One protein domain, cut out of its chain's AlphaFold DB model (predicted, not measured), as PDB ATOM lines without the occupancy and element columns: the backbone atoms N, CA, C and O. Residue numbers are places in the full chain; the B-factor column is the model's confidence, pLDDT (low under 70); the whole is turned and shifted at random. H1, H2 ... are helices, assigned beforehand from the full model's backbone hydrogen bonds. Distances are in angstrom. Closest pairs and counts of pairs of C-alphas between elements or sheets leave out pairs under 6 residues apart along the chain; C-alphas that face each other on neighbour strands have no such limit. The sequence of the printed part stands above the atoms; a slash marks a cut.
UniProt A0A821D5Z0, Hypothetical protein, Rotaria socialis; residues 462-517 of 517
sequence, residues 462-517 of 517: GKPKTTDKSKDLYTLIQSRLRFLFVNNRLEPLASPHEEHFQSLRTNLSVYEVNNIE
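Overview. This is residues 462 to 517 of the 517 residues of the protein "Hypothetical protein" of Rotaria socialis (UniProt A0A821D5Z0). Two helices, the long H1 and the shorter H2, run side by side in opposite ways as a loose, elongated loop, with residues 486 to 492 and 494 to 500, of which 496 to 500 belong to H2, standing free toward one end and both ends of the printed part, Gly 462 and Glu 517, at the other. The printed part has 56 residues with two named helices, H1 then H2, and no named strand: all helix. It is loose, with a radius of gyration of the C-alphas of 14.4 A, and a rod spanning 43 by 20 by 18 A.

Along the chain. Find C-alpha 468 at (267.814, 236.386, 347.283); from there H1, residues 468 to 486, runs 27.4 A. H2, residues 496 to 507, runs 16.4 A and ends at C-alpha 507, (279.757, 235.161, 362.165).

Arrangement. Look at Gln 478 and Arg 505: their C-alphas, the closest of H1 and H2, are 7.7 A apart, and the helices are close but not clearly touching. They stand at a shallow tilt of 14 degrees, opposite ways. In H2 every O i to N i+4 pair is within hydrogen-bond range; in H1, 12 of 15 are.

Size, cuts and confidence. The C-alphas of Gly 462 and Glu 491, the two farthest apart, are 43.7 A apart. The printed part has no cut, and the link from H1 to H2 is short. Residues 486 to 492 stand free. In the B-factor column, residues 482 to 502 and residue 517 are under 70.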
ATOM      1  N   GLY A 462     284.173 229.514 342.016       74.06
ATOM      2  CA  GLY A 462     283.587 230.792 341.619       74.06
ATOM      3  C   GLY A 462     283.554 231.832 342.743       74.06
ATOM      4  O   GLY A 462     284.005 231.607 343.861       74.06
ATOM      5  N   LYS A 463     283.055 233.029 342.416       76.38
ATOM      6  CA  LYS A 463     282.923 234.123 343.389       76.38
ATOM      7  C   LYS A 463     281.639 233.911 344.200       76.38
ATOM      8  O   LYS A 463     280.582 233.865 343.568       76.38
ATOM      9  N   PRO A 464     281.703 233.823 345.540       79.94
ATOM     10  CA  PRO A 464     280.514 233.743 346.384       79.94
ATOM     11  C   PRO A 464     279.593 234.937 346.114       79.94
ATOM     12  O   PRO A 464     280.053 236.082 346.090       79.94
ATOM     13  N   LYS A 465     278.302 234.685 345.879       82.50
ATOM     14  CA  LYS A 465     277.299 235.729 345.629       82.50
ATOM     15  C   LYS A 465     276.208 235.684 346.686       82.50
ATOM     16  O   LYS A 465     275.712 234.620 347.042       82.50
ATOM     17  N   THR A 466     275.787 236.857 347.140       82.00
ATOM     18  CA  THR A 466     274.589 236.997 347.969       82.00
ATOM     19  C   THR A 466     273.383 237.192 347.057       82.00
ATOM     20  O   THR A 466     273.113 238.297 346.590       82.00
ATOM     21  N   THR A 467     272.680 236.106 346.768       85.12
ATOM     22  CA  THR A 467     271.414 236.095 346.024       85.12
ATOM     23  C   THR A 467     270.223 236.156 346.975       85.12
ATOM     24  O   THR A 467     270.369 235.949 348.182       85.12
ATOM     25  N   ASP A 468     269.022 236.388 346.452       83.25
ATOM     26  CA  ASP A 468     267.814 236.386 347.283       83.25
ATOM     27  C   ASP A 468     267.573 235.009 347.928       83.25
ATOM     28  O   ASP A 468     267.277 234.944 349.116       83.25
ATOM     29  N   LYS A 469     267.913 233.908 347.240       83.19
ATOM     30  CA  LYS A 469     267.915 232.551 347.823       83.19
ATOM     31  C   LYS A 469     268.855 232.413 349.020       83.19
ATOM     32  O   LYS A 469     268.493 231.792 350.017       83.19
ATOM     33  N   SER A 470     270.060 232.981 348.942       83.75
ATOM     34  CA  SER A 470     271.015 232.946 350.060       83.75
ATOM     35  C   SER A 470     270.512 233.742 351.274       83.75
ATOM     36  O   SER A 470     270.712 233.313 352.410       83.75
ATOM     37  N   LYS A 471     269.791 234.850 351.046       83.94
ATOM     38  CA  LYS A 471     269.154 235.654 352.105       83.94
ATOM     39  C   LYS A 471     267.950 234.939 352.711       83.94
ATOM     40  O   LYS A 471     267.789 234.952 353.931       83.94
ATOM     41  N   ASP A 472     267.143 234.281 351.886       86.00
ATOM     42  CA  ASP A 472     266.007 233.479 352.337       86.00
ATOM     43  C   ASP A 472     266.487 232.295 353.179       86.00
ATOM     44  O   ASP A 472     265.975 232.067 354.276       86.00
ATOM     45  N   LEU A 473     267.535 231.593 352.732       85.31
ATOM     46  CA  LEU A 473     268.158 230.503 353.481       85.31
ATOM     47  C   LEU A 473     268.793 231.005 354.782       85.31
ATOM     48  O   LEU A 473     268.611 230.378 355.822       85.31
ATOM     49  N   TYR A 474     269.485 232.148 354.764       85.44
ATOM     50  CA  TYR A 474     270.003 232.778 355.980       85.44
ATOM     51  C   TYR A 474     268.877 233.078 356.974       85.44
ATOM     52  O   TYR A 474     268.973 232.732 358.150       85.44
ATOM     53  N   THR A 475     267.773 233.656 356.500       83.94
ATOM     54  CA  THR A 475     266.605 233.974 357.331       83.94
ATOM     55  C   THR A 475     265.956 232.701 357.876       83.94
ATOM     56  O   THR A 475     265.591 232.641 359.052       83.94
ATOM     57  N   LEU A 476     265.886 231.644 357.061       85.19
ATOM     58  CA  LEU A 476     265.387 230.334 357.462       85.19
ATOM     59  C   LEU A 476     266.280 229.705 358.535       85.19
ATOM     60  O   LEU A 476     265.760 229.304 359.576       85.19
ATOM     61  N   ILE A 477     267.601 229.682 358.341       83.06
ATOM     62  CA  ILE A 477     268.580 229.184 359.319       83.06
ATOM     63  C   ILE A 477     268.459 229.977 360.621       83.06
ATOM     64  O   ILE A 477     268.305 229.382 361.681       83.06
ATOM     65  N   GLN A 478     268.408 231.308 360.560       80.75
ATOM     66  CA  GLN A 478     268.224 232.167 361.735       80.75
ATOM     67  C   GLN A 478     266.878 231.946 362.439       80.75
ATOM     68  O   GLN A 478     266.785 232.108 363.656       80.75
ATOM     69  N   SER A 479     265.817 231.587 361.710       77.56
ATOM     70  CA  SER A 479     264.521 231.250 362.310       77.56
ATOM     71  C   SER A 479     264.537 229.866 362.970       77.56
ATOM     72  O   SER A 479     264.027 229.716 364.077       77.56
ATOM     73  N   ARG A 480     265.179 228.869 362.347       76.44
ATOM     74  CA  ARG A 480     265.255 227.481 362.832       76.44
ATOM     75  C   ARG A 480     266.271 227.295 363.952       76.44
ATOM     76  O   ARG A 480     265.981 226.549 364.882       76.44
ATOM     77  N   LEU A 481     267.385 228.027 363.927       72.44
ATOM     78  CA  LEU A 481     268.338 228.106 365.036       72.44
ATOM     79  C   LEU A 481     267.628 228.509 366.331       72.44
ATOM     80  O   LEU A 481     267.878 227.907 367.366       72.44
ATOM     81  N   ARG A 482     266.666 229.441 366.284       67.31
ATOM     82  CA  ARG A 482     265.872 229.791 367.477       67.31
ATOM     83  C   ARG A 482     265.091 228.593 368.026       67.31
ATOM     84  O   ARG A 482     265.053 228.413 369.235       67.31
ATOM     85  N   PHE A 483     264.506 227.757 367.167       64.94
ATOM     86  CA  PHE A 483     263.733 226.581 367.590       64.94
ATOM     87  C   PHE A 483     264.601 225.445 368.138       64.94
ATOM     88  O   PHE A 483     264.228 224.823 369.131       64.94
ATOM     89  N   LEU A 484     265.761 225.204 367.521       63.28
ATOM     90  CA  LEU A 484     266.692 224.135 367.900       63.28
ATOM     91  C   LEU A 484     267.169 224.278 369.358       63.28
ATOM     92  O   LEU A 484     267.381 223.282 370.039       63.28
ATOM     93  N   PHE A 485     267.243 225.511 369.866       58.94
ATOM     94  CA  PHE A 485     267.658 225.791 371.243       58.94
ATOM     95  C   PHE A 485     266.504 226.085 372.214       58.94
ATOM     96  O   PHE A 485     266.683 225.917 373.416       58.94
ATOM     97  N   VAL A 486     265.305 226.453 371.737       59.47
ATOM     98  CA  VAL A 486     264.109 226.555 372.602       59.47
ATOM     99  C   VAL A 486     263.650 225.169 373.074       59.47
ATOM    100  O   VAL A 486     263.283 225.032 374.238       59.47
ATOM    101  N   ASN A 487     263.743 224.138 372.226       53.22
ATOM    102  CA  ASN A 487     263.353 222.768 372.591       53.22
ATOM    103  C   ASN A 487     264.381 222.029 373.471       53.22
ATOM    104  O   ASN A 487     264.006 221.082 374.152       53.22
ATOM    105  N   ASN A 488     265.641 222.477 373.518       49.72
ATOM    106  CA  ASN A 488     266.676 221.899 374.390       49.72
ATOM    107  C   ASN A 488     266.686 222.498 375.814       49.72
ATOM    108  O   ASN A 488     267.563 222.174 376.613       49.72
ATOM    109  N   ARG A 489     265.708 223.346 376.172       50.88
ATOM    110  CA  ARG A 489     265.531 223.908 377.526       50.88
ATOM    111  C   ARG A 489     264.886 222.923 378.513       50.88
ATOM    112  O   ARG A 489     263.906 223.270 379.168       50.88
ATOM    113  N   LEU A 490     265.430 221.715 378.646       45.31
ATOM    114  CA  LEU A 490     265.169 220.911 379.846       45.31
ATOM    115  C   LEU A 490     266.244 221.086 380.924       45.31
ATOM    116  O   LEU A 490     265.944 220.805 382.075       45.31
ATOM    117  N   GLU A 491     267.401 221.687 380.623       49.12
ATOM    118  CA  GLU A 491     268.355 222.161 381.640       49.12
ATOM    119  C   GLU A 491     269.110 223.422 381.175       49.12
ATOM    120  O   GLU A 491     269.271 223.638 379.968       49.12
ATOM    121  N   PRO A 492     269.561 224.296 382.097       50.81
ATOM    122  CA  PRO A 492     270.391 225.441 381.746       50.81
ATOM    123  C   PRO A 492     271.768 224.954 381.266       50.81
ATOM    124  O   PRO A 492     272.604 224.524 382.057       50.81
ATOM    125  N   LEU A 493     272.002 225.024 379.954       50.09
ATOM    126  CA  LEU A 493     273.317 224.804 379.347       50.09
ATOM    127  C   LEU A 493     274.351 225.758 379.969       50.09
ATOM    128  O   LEU A 493     274.102 226.954 380.107       50.09
ATOM    129  N   ALA A 494     275.518 225.221 380.330       55.62
ATOM    130  CA  ALA A 494     276.643 225.987 380.852       55.62
ATOM    131  C   ALA A 494     277.102 227.097 379.876       55.62
ATOM    132  O   ALA A 494     276.976 226.967 378.654       55.62
ATOM    133  N   SER A 495     277.708 228.156 380.428       58.22
ATOM    134  CA  SER A 495     278.175 229.374 379.738       58.22
ATOM    135  C   SER A 495     278.981 229.219 378.426       58.22
ATOM    136  O   SER A 495     278.850 230.108 377.582       58.22
ATOM    137  N   PRO A 496     279.755 228.143 378.146       56.91
ATOM    138  CA  PRO A 496     280.548 228.060 376.909       56.91
ATOM    139  C   PRO A 496     279.704 227.896 375.637       56.91
ATOM    140  O   PRO A 496     280.144 228.237 374.535       56.91
ATOM    141  N   HIS A 497     278.492 227.348 375.761       57.66
ATOM    142  CA  HIS A 497     277.614 227.113 374.612       57.66
ATOM    143  C   HIS A 497     276.910 228.396 374.149       57.66
ATOM    144  O   HIS A 497     276.594 228.531 372.966       57.66
ATOM    145  N   GLU A 498     276.713 229.359 375.053       61.97
ATOM    146  CA  GLU A 498     276.086 230.645 374.742       61.97
ATOM    147  C   GLU A 498     277.049 231.587 374.000       61.97
ATOM    148  O   GLU A 498     276.646 232.252 373.045       61.97
ATOM    149  N   GLU A 499     278.342 231.563 374.334       64.69
ATOM    150  CA  GLU A 499     279.383 232.286 373.589       64.69
ATOM    151  C   GLU A 499     279.568 231.737 372.168       64.69
ATOM    152  O   GLU A 499     279.598 232.504 371.201       64.69
ATOM    153  N   HIS A 500     279.608 230.407 372.008       65.12
ATOM    154  CA  HIS A 500     279.622 229.779 370.683       65.12
ATOM    155  C   HIS A 500     278.367 230.116 369.872       65.12
ATOM    156  O   HIS A 500     278.459 230.316 368.661       65.12
ATOM    157  N   PHE A 501     277.203 230.223 370.519       66.38
ATOM    158  CA  PHE A 501     275.967 230.622 369.855       66.38
ATOM    159  C   PHE A 501     276.002 232.078 369.392       66.38
ATOM    160  O   PHE A 501     275.629 232.356 368.253       66.38
ATOM    161  N   GLN A 502     276.462 233.004 370.238       66.88
ATOM    162  CA  GLN A 502     276.621 234.400 369.831       66.88
ATOM    163  C   GLN A 502     277.612 234.507 368.675       66.88
ATOM    164  O   GLN A 502     277.293 235.145 367.677       66.88
ATOM    165  N   SER A 503     278.730 233.778 368.741       70.81
ATOM    166  CA  SER A 503     279.702 233.684 367.650       70.81
ATOM    167  C   SER A 503     279.081 233.137 366.360       70.81
ATOM    168  O   SER A 503     279.231 233.742 365.303       70.81
ATOM    169  N   LEU A 504     278.315 232.042 366.413       71.12
ATOM    170  CA  LEU A 504     277.617 231.506 365.238       71.12
ATOM    171  C   LEU A 504     276.579 232.495 364.701       71.12
ATOM    172  O   LEU A 504     276.457 232.671 363.494       71.12
ATOM    173  N   ARG A 505     275.843 233.186 365.570       70.62
ATOM    174  CA  ARG A 505     274.833 234.158 365.150       70.62
ATOM    175  C   ARG A 505     275.454 235.387 364.486       70.62
ATOM    176  O   ARG A 505     274.866 235.893 363.531       70.62
ATOM    177  N   THR A 506     276.604 235.859 364.970       72.00
ATOM    178  CA  THR A 506     277.294 237.040 364.430       72.00
ATOM    179  C   THR A 506     278.165 236.722 363.222       72.00
ATOM    180  O   THR A 506     278.299 237.570 362.347       72.00
ATOM    181  N   ASN A 507     278.735 235.517 363.155       76.62
ATOM    182  CA  ASN A 507     279.757 235.161 362.165       76.62
ATOM    183  C   ASN A 507     279.232 234.261 361.036       76.62
ATOM    184  O   ASN A 507     279.967 233.983 360.090       76.62
ATOM    185  N   LEU A 508     277.977 233.797 361.099       80.25
ATOM    186  CA  LEU A 508     277.379 233.029 360.009       80.25
ATOM    187  C   LEU A 508     277.042 233.947 358.831       80.25
ATOM    188  O   LEU A 508     276.210 234.847 358.931       80.25
ATOM    189  N   SER A 509     277.626 233.645 357.683       80.75
ATOM    190  CA  SER A 509     277.309 234.249 356.393       80.75
ATOM    191  C   SER A 509     276.944 233.148 355.406       80.75
ATOM    192  O   SER A 509     277.652 232.147 355.308       80.75
ATOM    193  N   VAL A 510     275.852 233.328 354.668       81.88
ATOM    194  CA  VAL A 510     275.391 232.363 353.664       81.88
ATOM    195  C   VAL A 510     275.625 232.959 352.285       81.88
ATOM    196  O   VAL A 510     275.194 234.078 352.004       81.88
ATOM    197  N   TYR A 511     276.293 232.200 351.424       82.81
ATOM    198  CA  TYR A 511     276.579 232.590 350.050       82.81
ATOM    199  C   TYR A 511     276.125 231.498 349.090       82.81
ATOM    200  O   TYR A 511     276.224 230.313 349.395       82.81
ATOM    201  N   GLU A 512     275.660 231.908 347.915       81.19
ATOM    202  CA  GLU A 512     275.465 231.010 346.785       81.19
ATOM    203  C   GLU A 512     276.769 230.935 345.984       81.19
ATOM    204  O   GLU A 512     277.391 231.956 345.669       81.19
ATOM    205  N   VAL A 513     277.193 229.714 345.680       82.25
ATOM    206  CA  VAL A 513     278.381 229.416 344.875       82.25
ATOM    207  C   VAL A 513     277.954 228.609 343.658       82.25
ATOM    208  O   VAL A 513     276.953 227.898 343.706       82.25
ATOM    209  N   ASN A 514     278.683 228.754 342.550       74.81
ATOM    210  CA  ASN A 514     278.301 228.118 341.287       74.81
ATOM    211  C   ASN A 514     278.406 226.591 341.368       74.81
ATOM    212  O   ASN A 514     277.587 225.894 340.777       74.81
ATOM    213  N   ASN A 515     279.423 226.090 342.074       71.75
ATOM    214  CA  ASN A 515     279.587 224.680 342.387       71.75
ATOM    215  C   ASN A 515     280.423 224.521 343.673       71.75
ATOM    216  O   ASN A 515     281.113 225.455 344.100       71.75
ATOM    217  N   ILE A 516     280.343 223.352 344.299       73.44
ATOM    218  CA  ILE A 516     281.168 222.968 345.449       73.44
ATOM    219  C   ILE A 516     281.960 221.742 345.007       73.44
ATOM    220  O   ILE A 516     281.352 220.754 344.597       73.44
ATOM    221  N   GLU A 517     283.288 221.845 345.037       58.34
ATOM    222  CA  GLU A 517     284.200 220.716 344.802       58.34
ATOM    223  C   GLU A 517     284.615 220.052 346.112       58.34
ATOM    224  O   GLU A 517     284.873 220.790 347.101       58.34
TER     225      GLU A 517